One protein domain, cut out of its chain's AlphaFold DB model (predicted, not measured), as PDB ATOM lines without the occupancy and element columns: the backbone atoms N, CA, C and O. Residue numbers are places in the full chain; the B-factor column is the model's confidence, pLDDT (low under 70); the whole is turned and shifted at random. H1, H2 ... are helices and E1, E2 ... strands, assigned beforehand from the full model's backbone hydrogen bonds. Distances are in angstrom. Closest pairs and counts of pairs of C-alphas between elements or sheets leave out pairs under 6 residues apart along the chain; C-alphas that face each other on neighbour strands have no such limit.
ATOM      1  N   PHE A   3     -44.720  -4.085 -35.464       96.38
ATOM      2  CA  PHE A   3     -45.818  -4.549 -34.623       96.38
ATOM      3  C   PHE A   3     -46.573  -5.718 -35.289       96.38
ATOM      4  O   PHE A   3     -46.845  -5.650 -36.491       96.38
ATOM      5  N   PRO A   4     -46.908  -6.801 -34.565       92.00
ATOM      6  CA  PRO A   4     -47.369  -8.036 -35.205       92.00
ATOM      7  C   PRO A   4     -48.877  -8.126 -35.479       92.00
ATOM      8  O   PRO A   4     -49.294  -9.017 -36.216       92.00
ATOM      9  N   ALA A   5     -49.711  -7.270 -34.881       93.25
ATOM     10  CA  ALA A   5     -51.158  -7.494 -34.820       93.25
ATOM     11  C   ALA A   5     -51.988  -6.227 -35.084       93.25
ATOM     12  O   ALA A   5     -51.461  -5.123 -35.134       93.25
ATOM     13  N   LYS A   6     -53.299  -6.397 -35.289       95.25
ATOM     14  CA  LYS A   6     -54.252  -5.311 -35.587       95.25
ATOM     15  C   LYS A   6     -55.116  -4.974 -34.376       95.25
ATOM     16  O   LYS A   6     -55.321  -5.829 -33.523       95.25
ATOM     17  N   GLY A   7     -55.682  -3.766 -34.362       96.69
ATOM     18  CA  GLY A   7     -56.688  -3.352 -33.374       96.69
ATOM     19  C   GLY A   7     -56.118  -3.005 -32.000       96.69
ATOM     20  O   GLY A   7     -56.850  -2.994 -31.013       96.69
ATOM     21  N   PHE A   8     -54.809  -2.765 -31.922       98.06
ATOM     22  CA  PHE A   8     -54.133  -2.400 -30.687       98.06
ATOM     23  C   PHE A   8     -53.923  -0.890 -30.606       98.06
ATOM     24  O   PHE A   8     -53.690  -0.211 -31.607       98.06
ATOM     25  N   SER A   9     -53.918  -0.380 -29.379       98.25
ATOM     26  CA  SER A   9     -53.519   0.992 -29.074       98.25
ATOM     27  C   SER A   9     -52.528   1.026 -27.923       98.25
ATOM     28  O   SER A   9     -52.554   0.142 -27.062       98.25
ATOM     29  N   LEU A  10     -51.644   2.024 -27.910       98.44
ATOM     30  CA  LEU A  10     -50.697   2.221 -26.819       98.44
ATOM     31  C   LEU A  10     -51.466   2.482 -25.519       98.44
ATOM     32  O   LEU A  10     -52.287   3.394 -25.438       98.44
ATOM     33  N   TYR A  11     -51.182   1.669 -24.512       97.81
ATOM     34  CA  TYR A  11     -51.766   1.738 -23.178       97.81
ATOM     35  C   TYR A  11     -50.811   2.379 -22.176       97.81
ATOM     36  O   TYR A  11     -51.221   3.165 -21.326       97.81
ATOM     37  N   ALA A  12     -49.528   2.044 -22.266       97.81
ATOM     38  CA  ALA A  12     -48.506   2.597 -21.399       97.81
ATOM     39  C   ALA A  12     -47.144   2.571 -22.088       97.81
ATOM     40  O   ALA A  12     -46.906   1.770 -22.994       97.81
ATOM     41  N   ALA A  13     -46.242   3.426 -21.628       98.31
ATOM     42  CA  ALA A  13     -44.865   3.460 -22.090       98.31
ATOM     43  C   ALA A  13     -43.900   3.630 -20.914       98.31
ATOM     44  O   ALA A  13     -44.262   4.150 -19.862       98.31
ATOM     45  N   ASN A  14     -42.662   3.193 -21.088       97.94
ATOM     46  CA  ASN A  14     -41.551   3.502 -20.195       97.94
ATOM     47  C   ASN A  14     -40.358   3.928 -21.047       97.94
ATOM     48  O   ASN A  14     -40.081   3.319 -22.079       97.94
ATOM     49  N   ARG A  15     -39.663   4.970 -20.594       98.06
ATOM     50  CA  ARG A  15     -38.378   5.406 -21.132       98.06
ATOM     51  C   ARG A  15     -37.368   5.315 -20.004       98.06
ATOM     52  O   ARG A  15     -37.593   5.877 -18.925       98.06
ATOM     53  N   ARG A  16     -36.276   4.586 -20.212       96.56
ATOM     54  CA  ARG A  16     -35.252   4.421 -19.179       96.56
ATOM     55  C   ARG A  16     -33.847   4.447 -19.739       96.56
ATOM     56  O   ARG A  16     -33.625   3.990 -20.848       96.56
ATOM     57  N   VAL A  17     -32.904   4.948 -18.951       95.56
ATOM     58  CA  VAL A  17     -31.473   4.818 -19.248       95.56
ATOM     59  C   VAL A  17     -30.931   3.599 -18.518       95.56
ATOM     60  O   VAL A  17     -30.992   3.525 -17.289       95.56
ATOM     61  N   GLU A  18     -30.366   2.654 -19.262       88.88
ATOM     62  CA  GLU A  18     -29.769   1.440 -18.697       88.88
ATOM     63  C   GLU A  18     -28.282   1.661 -18.395       88.88
ATOM     64  O   GLU A  18     -27.383   1.143 -19.059       88.88
ATOM     65  N   GLY A  19     -28.020   2.482 -17.373       80.56
ATOM     66  CA  GLY A  19     -26.672   2.941 -17.008       80.56
ATOM     67  C   GLY A  19     -25.696   1.840 -16.578       80.56
ATOM     68  O   GLY A  19     -24.488   2.034 -16.661       80.56
ATOM     69  N   THR A  20     -26.190   0.677 -16.142       80.62
ATOM     70  CA  THR A  20     -25.350  -0.474 -15.766       80.62
ATOM     71  C   THR A  20     -24.920  -1.326 -16.959       80.62
ATOM     72  O   THR A  20     -24.042  -2.169 -16.794       80.62
ATOM     73  N   ILE A  21     -25.529  -1.130 -18.135       82.25
ATOM     74  CA  ILE A  21     -25.290  -1.937 -19.337       82.25
ATOM     75  C   ILE A  21     -24.625  -1.092 -20.426       82.25
ATOM     76  O   ILE A  21     -23.488  -1.370 -20.800       82.25
ATOM     77  N   SER A  22     -25.306  -0.054 -20.923       83.44
ATOM     78  CA  SER A  22     -24.824   0.743 -22.064       83.44
ATOM     79  C   SER A  22     -24.985   2.256 -21.904       83.44
ATOM     80  O   SER A  22     -24.439   3.012 -22.704       83.44
ATOM     81  N   ASN A  23     -25.701   2.719 -20.872       88.25
ATOM     82  CA  ASN A  23     -26.081   4.127 -20.701       88.25
ATOM     83  C   ASN A  23     -26.886   4.698 -21.890       88.25
ATOM     84  O   ASN A  23     -26.927   5.911 -22.100       88.25
ATOM     85  N   GLU A  24     -27.538   3.824 -22.654       91.38
ATOM     86  CA  GLU A  24     -28.457   4.183 -23.731       91.38
ATOM     87  C   GLU A  24     -29.891   4.266 -23.200       91.38
ATOM     88  O   GLU A  24     -30.266   3.574 -22.245       91.38
ATOM     89  N   GLU A  25     -30.708   5.099 -23.845       94.62
ATOM     90  CA  GLU A  25     -32.150   5.080 -23.635       94.62
ATOM     91  C   GLU A  25     -32.752   3.809 -24.253       94.62
ATOM     92  O   GLU A  25     -32.496   3.479 -25.410       94.62
ATOM     93  N   GLN A  26     -33.577   3.118 -23.476       96.12
ATOM     94  CA  GLN A  26     -34.367   1.968 -23.880       96.12
ATOM     95  C   GLN A  26     -35.841   2.277 -23.641       96.12
ATOM     96  O   GLN A  26     -36.229   2.801 -22.589       96.12
ATOM     97  N   VAL A  27     -36.664   1.961 -24.637       98.06
ATOM     98  CA  VAL A  27     -38.099   2.230 -24.605       98.06
ATOM     99  C   VAL A  27     -38.887   0.930 -24.531       98.06
ATOM    100  O   VAL A  27     -38.678   0.009 -25.321       98.06
ATOM    101  N   LYS A  28     -39.851   0.904 -23.611       98.00
ATOM    102  CA  LYS A  28     -40.891  -0.118 -23.517       98.00
ATOM    103  C   LYS A  28     -42.222   0.462 -23.963       98.00
ATOM    104  O   LYS A  28     -42.637   1.505 -23.456       98.00
ATOM    105  N   LEU A  29     -42.927  -0.245 -24.839       98.38
ATOM    106  CA  LEU A  29     -44.284   0.086 -25.269       98.38
ATOM    107  C   LEU A  29     -45.235  -1.067 -24.921       98.38
ATOM    108  O   LEU A  29     -44.979  -2.229 -25.241       98.38
ATOM    109  N   LEU A  30     -46.331  -0.735 -24.238       97.75
ATOM    110  CA  LEU A  30     -47.373  -1.666 -23.820       97.75
ATOM    111  C   LEU A  30     -48.638  -1.333 -24.604       97.75
ATOM    112  O   LEU A  30     -49.156  -0.222 -24.500       97.75
ATOM    113  N   PHE A  31     -49.155  -2.294 -25.355       98.25
ATOM    114  CA  PHE A  31     -50.323  -2.125 -26.208       98.25
ATOM    115  C   PHE A  31     -51.493  -2.957 -25.704       98.25
ATOM    116  O   PHE A  31     -51.302  -4.107 -25.315       98.25
ATOM    117  N   HIS A  32     -52.706  -2.409 -25.767       97.38
ATOM    118  CA  HIS A  32     -53.952  -3.110 -25.448       97.38
ATOM    119  C   HIS A  32     -54.827  -3.271 -26.680       97.38
ATOM    120  O   HIS A  32     -55.014  -2.330 -27.454       97.38
ATOM    121  N   HIS A  33     -55.413  -4.457 -26.800       97.12
ATOM    122  CA  HIS A  33     -56.543  -4.739 -27.667       97.12
ATOM    123  C   HIS A  33     -57.842  -4.667 -26.849       97.12
ATOM    124  O   HIS A  33     -57.881  -5.206 -25.737       97.12
ATOM    125  N   PRO A  34     -58.945  -4.121 -27.393       95.44
ATOM    126  CA  PRO A  34     -60.243  -4.069 -26.708       95.44
ATOM    127  C   PRO A  34     -60.781  -5.425 -26.226       95.44
ATOM    128  O   PRO A  34     -61.583  -5.487 -25.303       95.44
ATOM    129  N   CYS A  35     -60.322  -6.529 -26.821       95.00
ATOM    130  CA  CYS A  35     -60.663  -7.888 -26.377       95.00
ATOM    131  C   CYS A  35     -59.905  -8.355 -25.120       95.00
ATOM    132  O   CYS A  35     -59.965  -9.540 -24.811       95.00
ATOM    133  N   GLY A  36     -59.189  -7.472 -24.419       95.44
ATOM    134  CA  GLY A  36     -58.473  -7.812 -23.186       95.44
ATOM    135  C   GLY A  36     -57.121  -8.485 -23.409       95.44
ATOM    136  O   GLY A  36     -56.621  -9.140 -22.505       95.44
ATOM    137  N   ILE A  37     -56.523  -8.335 -24.593       96.19
ATOM    138  CA  ILE A  37     -55.162  -8.817 -24.860       96.19
ATOM    139  C   ILE A  37     -54.186  -7.660 -24.724       96.19
ATOM    140  O   ILE A  37     -54.432  -6.569 -25.238       96.19
ATOM    141  N   GLN A  38     -53.059  -7.915 -24.075       96.50
ATOM    142  CA  GLN A  38     -51.969  -6.966 -23.953       96.50
ATOM    143  C   GLN A  38     -50.689  -7.532 -24.566       96.50
ATOM    144  O   GLN A  38     -50.357  -8.698 -24.372       96.50
ATOM    145  N   VAL A  39     -49.961  -6.678 -25.283       97.06
ATOM    146  CA  VAL A  39     -48.649  -6.984 -25.864       97.06
ATOM    147  C   VAL A  39     -47.623  -6.009 -25.309       97.06
ATOM    148  O   VAL A  39     -47.838  -4.797 -25.332       97.06
ATOM    149  N   TRP A  40     -46.510  -6.535 -24.811       95.25
ATOM    150  CA  TRP A  40     -45.370  -5.767 -24.322       95.25
ATOM    151  C   TRP A  40     -44.180  -5.959 -25.238       95.25
ATOM    152  O   TRP A  40     -43.848  -7.084 -25.605       95.25
ATOM    153  N   ILE A  41     -43.545  -4.847 -25.582       97.25
ATOM    154  CA  ILE A  41     -42.345  -4.807 -26.406       97.25
ATOM    155  C   ILE A  41     -41.364  -3.886 -25.687       97.25
ATOM    156  O   ILE A  41     -41.633  -2.691 -25.558       97.25
ATOM    157  N   ASP A  42     -40.270  -4.446 -25.181       96.62
ATOM    158  CA  ASP A  42     -39.221  -3.711 -24.468       96.62
ATOM    159  C   ASP A  42     -37.928  -3.620 -25.286       96.62
ATOM    160  O   ASP A  42     -37.810  -4.223 -26.352       96.62
ATOM    161  N   HIS A  43     -36.954  -2.871 -24.776       96.75
ATOM    162  CA  HIS A  43     -35.631  -2.695 -25.365       96.75
ATOM    163  C   HIS A  43     -35.674  -2.144 -26.799       96.75
ATOM    164  O   HIS A  43     -34.952  -2.582 -27.696       96.75
ATOM    165  N   LEU A  44     -36.553  -1.167 -27.042       97.44
ATOM    166  CA  LEU A  44     -36.556  -0.390 -28.276       97.44
ATOM    167  C   LEU A  44     -35.533   0.751 -28.155       97.44
ATOM    168  O   LEU A  44     -35.795   1.749 -27.488       97.44
ATOM    169  N   ALA A  45     -34.385   0.622 -28.825       95.06
ATOM    170  CA  ALA A  45     -33.283   1.589 -28.738       95.06
ATOM    171  C   ALA A  45     -33.442   2.810 -29.660       95.06
ATOM    172  O   ALA A  45     -32.877   3.872 -29.416       95.06
ATOM    173  N   LYS A  46     -34.166   2.656 -30.779       94.44
ATOM    174  CA  LYS A  46     -34.316   3.711 -31.801       94.44
ATOM    175  C   LYS A  46     -35.769   3.809 -32.278       94.44
ATOM    176  O   LYS A  46     -36.049   3.366 -33.398       94.44
ATOM    177  N   PRO A  47     -36.712   4.297 -31.445       97.31
ATOM    178  CA  PRO A  47     -38.096   4.508 -31.865       97.31
ATOM    179  C   PRO A  47     -38.174   5.373 -33.129       97.31
ATOM    180  O   PRO A  47     -37.343   6.252 -33.339       97.31
ATOM    181  N   THR A  48     -39.160   5.125 -33.990       98.25
ATOM    182  CA  THR A  48     -39.416   6.010 -35.146       98.25
ATOM    183  C   THR A  48     -39.881   7.395 -34.693       98.25
ATOM    184  O   THR A  48     -40.440   7.510 -33.605       98.25
ATOM    185  N   ASP A  49     -39.777   8.407 -35.557       98.31
ATOM    186  CA  ASP A  49     -40.234   9.777 -35.271       98.31
ATOM    187  C   ASP A  49     -41.680   9.835 -34.750       98.31
ATOM    188  O   ASP A  49     -41.961  10.545 -33.785       98.31
ATOM    189  N   LYS A  50     -42.589   9.029 -35.326       97.69
ATOM    190  CA  LYS A  50     -43.977   8.905 -34.842       97.69
ATOM    191  C   LYS A  50     -44.004   8.496 -33.369       97.69
ATOM    192  O   LYS A  50     -44.643   9.156 -32.558       97.69
ATOM    193  N   TRP A  51     -43.343   7.391 -33.031       98.25
ATOM    194  CA  TRP A  51     -43.395   6.830 -31.682       98.25
ATOM    195  C   TRP A  51     -42.590   7.648 -30.680       98.25
ATOM    196  O   TRP A  51     -43.036   7.766 -29.547       98.25
ATOM    197  N   ALA A  52     -41.485   8.265 -31.103       98.12
ATOM    198  CA  ALA A  52     -40.725   9.217 -30.302       98.12
ATOM    199  C   ALA A  52     -41.577  10.438 -29.919       98.12
ATOM    200  O   ALA A  52     -41.580  10.827 -28.757       98.12
ATOM    201  N   SER A  53     -42.356  10.982 -30.862       98.38
ATOM    202  CA  SER A  53     -43.293  12.079 -30.585       98.38
ATOM    203  C   SER A  53     -44.437  11.646 -29.662       98.38
ATOM    204  O   SER A  53     -44.762  12.357 -28.721       98.38
ATOM    205  N   VAL A  54     -45.011  10.451 -29.852       98.38
ATOM    206  CA  VAL A  54     -46.085   9.933 -28.976       98.38
ATOM    207  C   VAL A  54     -45.645   9.810 -27.510       98.38
ATOM    208  O   VAL A  54     -46.473   9.954 -26.614       98.38
ATOM    209  N   ILE A  55     -44.365   9.527 -27.256       98.25
ATOM    210  CA  ILE A  55     -43.820   9.328 -25.904       98.25
ATOM    211  C   ILE A  55     -42.965  10.505 -25.416       98.25
ATOM    212  O   ILE A  55     -42.233  10.349 -24.438       98.25
ATOM    213  N   GLU A  56     -43.017  11.662 -26.077       97.81
ATOM    214  CA  GLU A  56     -42.112  12.781 -25.783       97.81
ATOM    215  C   GLU A  56     -42.228  13.269 -24.331       97.81
ATOM    216  O   GLU A  56     -41.211  13.494 -23.673       97.81
ATOM    217  N   ASP A  57     -43.458  13.295 -23.810       97.12
ATOM    218  CA  ASP A  57     -43.789  13.702 -22.440       97.12
ATOM    219  C   ASP A  57     -43.591  12.586 -21.398       97.12
ATOM    220  O   ASP A  57     -43.729  12.812 -20.192       97.12
ATOM    221  N   VAL A  58     -43.271  11.360 -21.829       98.12
ATOM    222  CA  VAL A  58     -42.965  10.266 -20.904       98.12
ATOM    223  C   VAL A  58     -41.598  10.555 -20.272       98.12
ATOM    224  O   VAL A  58     -40.612  10.718 -20.998       98.12
ATOM    225  N   PRO A  59     -41.493  10.616 -18.931       97.31
ATOM    226  CA  PRO A  59     -40.234  10.922 -18.275       97.31
ATOM    227  C   PRO A  59     -39.217   9.806 -18.505       97.31
ATOM    228  O   PRO A  59     -39.528   8.620 -18.382       97.31
ATOM    229  N   ILE A  60     -37.973  10.201 -18.769       96.69
ATOM    230  CA  ILE A  60     -36.840   9.280 -18.770       96.69
ATOM    231  C   ILE A  60     -36.469   8.981 -17.315       96.69
ATOM    232  O   ILE A  60     -36.220   9.896 -16.529       96.69
ATOM    233  N   THR A  61     -36.428   7.702 -16.944       95.62
ATOM    234  CA  THR A  61     -36.076   7.266 -15.582       95.62
ATOM    235  C   THR A  61     -34.911   6.270 -15.582       95.62
ATOM    236  O   THR A  61     -34.334   5.963 -16.618       95.62
ATOM    237  N   THR A  62     -34.546   5.745 -14.415       93.62
ATOM    238  CA  THR A  62     -33.602   4.620 -14.267       93.62
ATOM    239  C   THR A  62     -34.306   3.324 -13.856       93.62
ATOM    240  O   THR A  62     -33.670   2.376 -13.409       93.62
ATOM    241  N   SER A  63     -35.639   3.282 -13.958       91.06
ATOM    242  CA  SER A  63     -36.471   2.166 -13.501       91.06
ATOM    243  C   SER A  63     -37.444   1.706 -14.587       91.06
ATOM    244  O   SER A  63     -37.703   2.422 -15.553       91.06
ATOM    245  N   SER A  64     -38.058   0.542 -14.390       88.44
ATOM    246  CA  SER A  64     -39.086  -0.018 -15.277       88.44
ATOM    247  C   SER A  64     -40.493   0.567 -15.060       88.44
ATOM    248  O   SER A  64     -41.472   0.040 -15.591       88.44
ATOM    249  N   ARG A  65     -40.630   1.647 -14.276       91.94
ATOM    250  CA  ARG A  65     -41.925   2.292 -14.005       91.94
ATOM    251  C   ARG A  65     -42.548   2.827 -15.292       91.94
ATOM    252  O   ARG A  65     -41.898   3.540 -16.052       91.94
ATOM    253  N   ILE A  66     -43.818   2.508 -15.505       95.12
ATOM    254  CA  ILE A  66     -44.575   2.922 -16.686       95.12
ATOM    255  C   ILE A  66     -45.327   4.238 -16.461       95.12
ATOM    256  O   ILE A  66     -45.704   4.575 -15.337       95.12
ATOM    257  N   THR A  67     -45.609   4.928 -17.559       98.12
ATOM    258  CA  THR A  67     -46.548   6.042 -17.670       98.12
ATOM    259  C   THR A  67     -47.751   5.574 -18.475       98.12
ATOM    260  O   THR A  67     -47.595   5.063 -19.586       98.12
ATOM    261  N   PHE A  68     -48.951   5.715 -17.911       97.69
ATOM    262  CA  PHE A  68     -50.190   5.390 -18.614       97.69
ATOM    263  C   PHE A  68     -50.481   6.421 -19.701       97.69
ATOM    264  O   PHE A  68     -50.337   7.623 -19.482       97.69
ATOM    265  N   MET A  69     -50.930   5.931 -20.849       97.69
ATOM    266  CA  MET A  69     -51.319   6.735 -21.998       97.69
ATOM    267  C   MET A  69     -52.848   6.819 -22.083       97.69
ATOM    268  O   MET A  69     -53.544   5.912 -21.613       97.69
ATOM    269  N   PRO A  70     -53.407   7.878 -22.692       95.44
ATOM    270  CA  PRO A  70     -54.839   7.952 -22.934       95.44
ATOM    271  C   PRO A  70     -55.322   6.758 -23.772       95.44
ATOM    272  O   PRO A  70     -54.847   6.522 -24.886       95.44
ATOM    273  N   ALA A  71     -56.275   5.998 -23.230       90.62
ATOM    274  CA  ALA A  71     -56.762   4.774 -23.855       90.62
ATOM    275  C   ALA A  71     -57.313   5.040 -25.266       90.62
ATOM    276  O   ALA A  71     -58.126   5.943 -25.470       90.62
ATOM    277  N   GLY A  72     -56.879   4.244 -26.245       94.00
ATOM    278  CA  GLY A  72     -57.344   4.338 -27.629       94.00
ATOM    279  C   GLY A  72     -56.808   5.529 -28.433       94.00
ATOM    280  O   GLY A  72     -57.081   5.593 -29.631       94.00
ATOM    281  N   ALA A  73     -56.033   6.442 -27.834       96.69
ATOM    282  CA  ALA A  73     -55.568   7.655 -28.515       96.69
ATOM    283  C   ALA A  73     -54.481   7.388 -29.568       96.69
ATOM    284  O   ALA A  73     -54.415   8.080 -30.583       96.69
ATOM    285  N   HIS A  74     -53.647   6.367 -29.354       97.81
ATOM    286  CA  HIS A  74     -52.502   6.070 -30.216       97.81
ATOM    287  C   HIS A  74     -52.616   4.652 -30.778       97.81
ATOM    288  O   HIS A  74     -52.137   3.691 -30.177       97.81
ATOM    289  N   GLN A  75     -53.291   4.518 -31.920       97.88
ATOM    290  CA  GLN A  75     -53.453   3.240 -32.619       97.88
ATOM    291  C   GLN A  75     -52.145   2.806 -33.298       97.88
ATOM    292  O   GLN A  75     -51.366   3.640 -33.781       97.88
ATOM    293  N   VAL A  76     -51.931   1.491 -33.349       97.94
ATOM    294  CA  VAL A  76     -50.828   0.859 -34.076       97.94
ATOM    295  C   VAL A  76     -51.374  -0.115 -35.114       97.94
ATOM    296  O   VAL A  76     -52.265  -0.919 -34.833       97.94
ATOM    297  N   GLU A  77     -50.813  -0.053 -36.317       97.62
ATOM    298  CA  GLU A  77     -51.171  -0.970 -37.395       97.62
ATOM    299  C   GLU A  77     -50.277  -2.215 -37.414       97.62
ATOM    300  O   GLU A  77     -49.092  -2.186 -37.065       97.62
ATOM    301  N   ALA A  78     -50.825  -3.329 -37.903       96.00
ATOM    302  CA  ALA A  78     -50.019  -4.519 -38.158       96.00
ATOM    303  C   ALA A  78     -48.947  -4.219 -39.219       96.00
ATOM    304  O   ALA A  78     -49.237  -3.689 -40.291       96.00
ATOM    305  N   GLY A  79     -47.701  -4.587 -38.929       96.94
ATOM    306  CA  GLY A  79     -46.543  -4.320 -39.778       96.94
ATOM    307  C   GLY A  79     -45.939  -2.923 -39.611       96.94
ATOM    308  O   GLY A  79     -44.885  -2.658 -40.205       96.94
ATOM    309  N   GLU A  80     -46.547  -2.050 -38.800       98.31
ATOM    310  CA  GLU A  80     -46.015  -0.721 -38.503       98.31
ATOM    311  C   GLU A  80     -44.646  -0.826 -37.821       98.31
ATOM    312  O   GLU A  80     -44.445  -1.639 -36.917       98.31
ATOM    313  N   VAL A  81     -43.680  -0.021 -38.267       98.19
ATOM    314  CA  VAL A  81     -42.336   0.006 -37.678       98.19
ATOM    315  C   VAL A  81     -42.385   0.818 -36.387       98.19
ATOM    316  O   VAL A  81     -42.671   2.009 -36.427       98.19
ATOM    317  N   LEU A  82     -42.070   0.186 -35.256       98.25
ATOM    318  CA  LEU A  82     -42.003   0.878 -33.963       98.25
ATOM    319  C   LEU A  82     -40.633   1.509 -33.726       98.25
ATOM    320  O   LEU A  82     -40.530   2.640 -33.255       98.25
ATOM    321  N   ALA A  83     -39.580   0.779 -34.093       97.50
ATOM    322  CA  ALA A  83     -38.194   1.181 -33.913       97.50
ATOM    323  C   ALA A  83     -37.302   0.614 -35.021       97.50
ATOM    324  O   ALA A  83     -37.551  -0.487 -35.528       97.50
ATOM    325  N   SER A  84     -36.239   1.336 -35.366       95.00
ATOM    326  CA  SER A  84     -35.206   0.898 -36.312       95.00
ATOM    327  C   SER A  84     -34.106   0.051 -35.656       95.00
ATOM    328  O   SER A  84     -33.383  -0.640 -36.367       95.00
ATOM    329  N   GLY A  85     -34.027   0.035 -34.321       94.44
ATOM    330  CA  GLY A  85     -33.086  -0.771 -33.537       94.44
ATOM    331  C   GLY A  85     -33.724  -1.342 -32.269       94.44
ATOM    332  O   GLY A  85     -34.672  -0.756 -31.741       94.44
ATOM    333  N   ILE A  86     -33.209  -2.489 -31.818       96.00
ATOM    334  CA  ILE A  86     -33.611  -3.197 -30.591       96.00
ATOM    335  C   ILE A  86     -32.371  -3.670 -29.823       96.00
ATOM    336  O   ILE A  86     -31.339  -3.929 -30.448       96.00
ATOM    337  N   GLY A  87     -32.493  -3.802 -28.505       94.88
ATOM    338  CA  GLY A  87     -31.391  -4.161 -27.618       94.88
ATOM    339  C   GLY A  87     -30.328  -3.065 -27.552       94.88
ATOM    340  O   GLY A  87     -30.640  -1.875 -27.529       94.88
ATOM    341  N   HIS A  88     -29.065  -3.472 -27.555       92.81
ATOM    342  CA  HIS A  88     -27.899  -2.591 -27.491       92.81
ATOM    343  C   HIS A  88     -27.027  -2.747 -28.738       92.81
ATOM    344  O   HIS A  88     -27.108  -3.765 -29.428       92.81
ATOM    345  N   ASP A  89     -26.142  -1.782 -29.005       86.06
ATOM    346  CA  ASP A  89     -25.322  -1.745 -30.229       86.06
ATOM    347  C   ASP A  89     -24.545  -3.054 -30.513       86.06
ATOM    348  O   ASP A  89     -24.396  -3.439 -31.672       86.06
ATOM    349  N   ASN A  90     -24.113  -3.783 -29.475       85.56
ATOM    350  CA  ASN A  90     -23.404  -5.068 -29.602       85.56
ATOM    351  C   ASN A  90     -24.236  -6.294 -29.180       85.56
ATOM    352  O   ASN A  90     -23.695  -7.395 -29.078       85.56
ATOM    353  N   ASN A  91     -25.528  -6.122 -28.890       89.06
ATOM    354  CA  ASN A  91     -26.405  -7.202 -28.444       89.06
ATOM    355  C   ASN A  91     -27.850  -6.966 -28.907       89.06
ATOM    356  O   ASN A  91     -28.599  -6.212 -28.290       89.06
ATOM    357  N   THR A  92     -28.243  -7.624 -29.997       92.44
ATOM    358  CA  THR A  92     -29.604  -7.543 -30.539       92.44
ATOM    359  C   THR A  92     -30.516  -8.546 -29.842       92.44
ATOM    360  O   THR A  92     -30.408  -9.748 -30.070       92.44
ATOM    361  N   TYR A  93     -31.454  -8.051 -29.043       92.12
ATOM    362  CA  TYR A  93     -32.498  -8.850 -28.408       92.12
ATOM    363  C   TYR A  93     -33.765  -8.014 -28.221       92.12
ATOM    364  O   TYR A  93     -33.779  -6.809 -28.486       92.12
ATOM    365  N   LEU A  94     -34.845  -8.676 -27.817       93.19
ATOM    366  CA  LEU A  94     -36.141  -8.065 -27.571       93.19
ATOM    367  C   LEU A  94     -36.835  -8.823 -26.446       93.19
ATOM    368  O   LEU A  94     -36.981 -10.042 -26.551       93.19
ATOM    369  N   ASP A  95     -37.359  -8.103 -25.458       93.94
ATOM    370  CA  ASP A  95     -38.326  -8.697 -24.541       93.94
ATOM    371  C   ASP A  95     -39.720  -8.544 -25.144       93.94
ATOM    372  O   ASP A  95     -40.208  -7.431 -25.385       93.94
ATOM    373  N   PHE A  96     -40.353  -9.683 -25.404       94.56
ATOM    374  CA  PHE A  96     -41.688  -9.767 -25.973       94.56
ATOM    375  C   PHE A  96     -42.602 -10.550 -25.035       94.56
ATOM    376  O   PHE A  96     -42.365 -11.723 -24.758       94.56
ATOM    377  N   GLY A  97     -43.655  -9.894 -24.553       94.75
ATOM    378  CA  GLY A  97     -44.636 -10.492 -23.652       94.75
ATOM    379  C   GLY A  97     -46.044 -10.395 -24.219       94.75
ATOM    380  O   GLY A  97     -46.425  -9.362 -24.773       94.75
ATOM    381  N   VAL A  98     -46.834 -11.452 -24.044       96.12
ATOM    382  CA  VAL A  98     -48.258 -11.473 -24.394       96.12
ATOM    383  C   VAL A  98     -49.054 -11.884 -23.166       96.12
ATOM    384  O   VAL A  98     -48.674 -12.810 -22.448       96.12
ATOM    385  N   TYR A  99     -50.156 -11.178 -22.930       95.56
ATOM    386  CA  TYR A  99     -50.979 -11.343 -21.743       95.56
ATOM    387  C   TYR A  99     -52.455 -11.391 -22.126       95.56
ATOM    388  O   TYR A  99     -52.936 -10.522 -22.860       95.56
ATOM    389  N   ASP A 100     -53.174 -12.379 -21.602       95.50
ATOM    390  CA  ASP A 100     -54.630 -12.441 -21.662       95.50
ATOM    391  C   ASP A 100     -55.201 -11.903 -20.351       95.50
ATOM    392  O   ASP A 100     -55.304 -12.613 -19.358       95.50
ATOM    393  N   LEU A 101     -55.600 -10.633 -20.338       94.81
ATOM    394  CA  LEU A 101     -56.082  -9.954 -19.133       94.81
ATOM    395  C   LEU A 101     -57.474 -10.432 -18.684       94.81
ATOM    396  O   LEU A 101     -57.977  -9.972 -17.659       94.81
ATOM    397  N   ARG A 102     -58.125 -11.322 -19.444       94.69
ATOM    398  CA  ARG A 102     -59.455 -11.853 -19.115       94.69
ATOM    399  C   ARG A 102     -59.378 -13.000 -18.114       94.69
ATOM    400  O   ARG A 102     -60.301 -13.156 -17.319       94.69
ATOM    401  N   ASN A 103     -58.308 -13.794 -18.162       90.50
ATOM    402  CA  ASN A 103     -58.154 -15.011 -17.370       90.50
ATOM    403  C   ASN A 103     -56.750 -15.075 -16.776       90.50
ATOM    404  O   ASN A 103     -55.766 -14.869 -17.479       90.50
TER     405      ASN A 103
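AT A GLANCE: This is residues 3 to 103 of the 156 residues of an uncharacterized protein of Actinobacteria bacterium (UniProt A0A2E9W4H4). Little regular structure is here: a twisted wall of four antiparallel strands, with a long loop, residues 55 to 95, passing along its E1 edge and over one face. The printed part has 101 residues with E1, E2, E3, H1 and E4, 38 residues in named elements, mostly strand; the sheet's order is E1 E2 E3 E4. It is compact, radius of gyration of the C-alphas 13.1 A, spanning 37 by 29 by 24 A.

IN THESE COORDINATES: Find C-alpha 8 at (-54.133, -2.400, -30.687); E1 runs to residue 17, 26.4 A, bending by 56 degrees at residue 11. E2, residues 25 to 33, spans 26.6 A; E3, 37 to 44, 20.7 A; H1, 49 to 54, 8.6 A; E4, 96 to 100, 13.9 A, ends at (-54.630, -12.441, -21.662).

HOW THE PARTS SIT: E1, E2 and E3 form a meander, each strand the antiparallel neighbour of the one before; look at N 14 and O 28, 2.9 A, and N 31 and O 39, 2.8 A. For E3 and E4, see N 40 and O 97, 2.8 A. E1 and E4 are apart. H1, whose O i to N i+4 pairs are within hydrogen-bond range, only grazes the sheet, with residues 51 to 54. Residues 67 to 68 pair antiparallel with 12 to 13 of E1.

THE WHOLE: The farthest C-alphas, of Asn 90 and Asn 103, are 38.2 A apart. The link from H1 to E4 is long, 41 residues. The printed part has no cut, and no printed residue is under 70 in pLDDT.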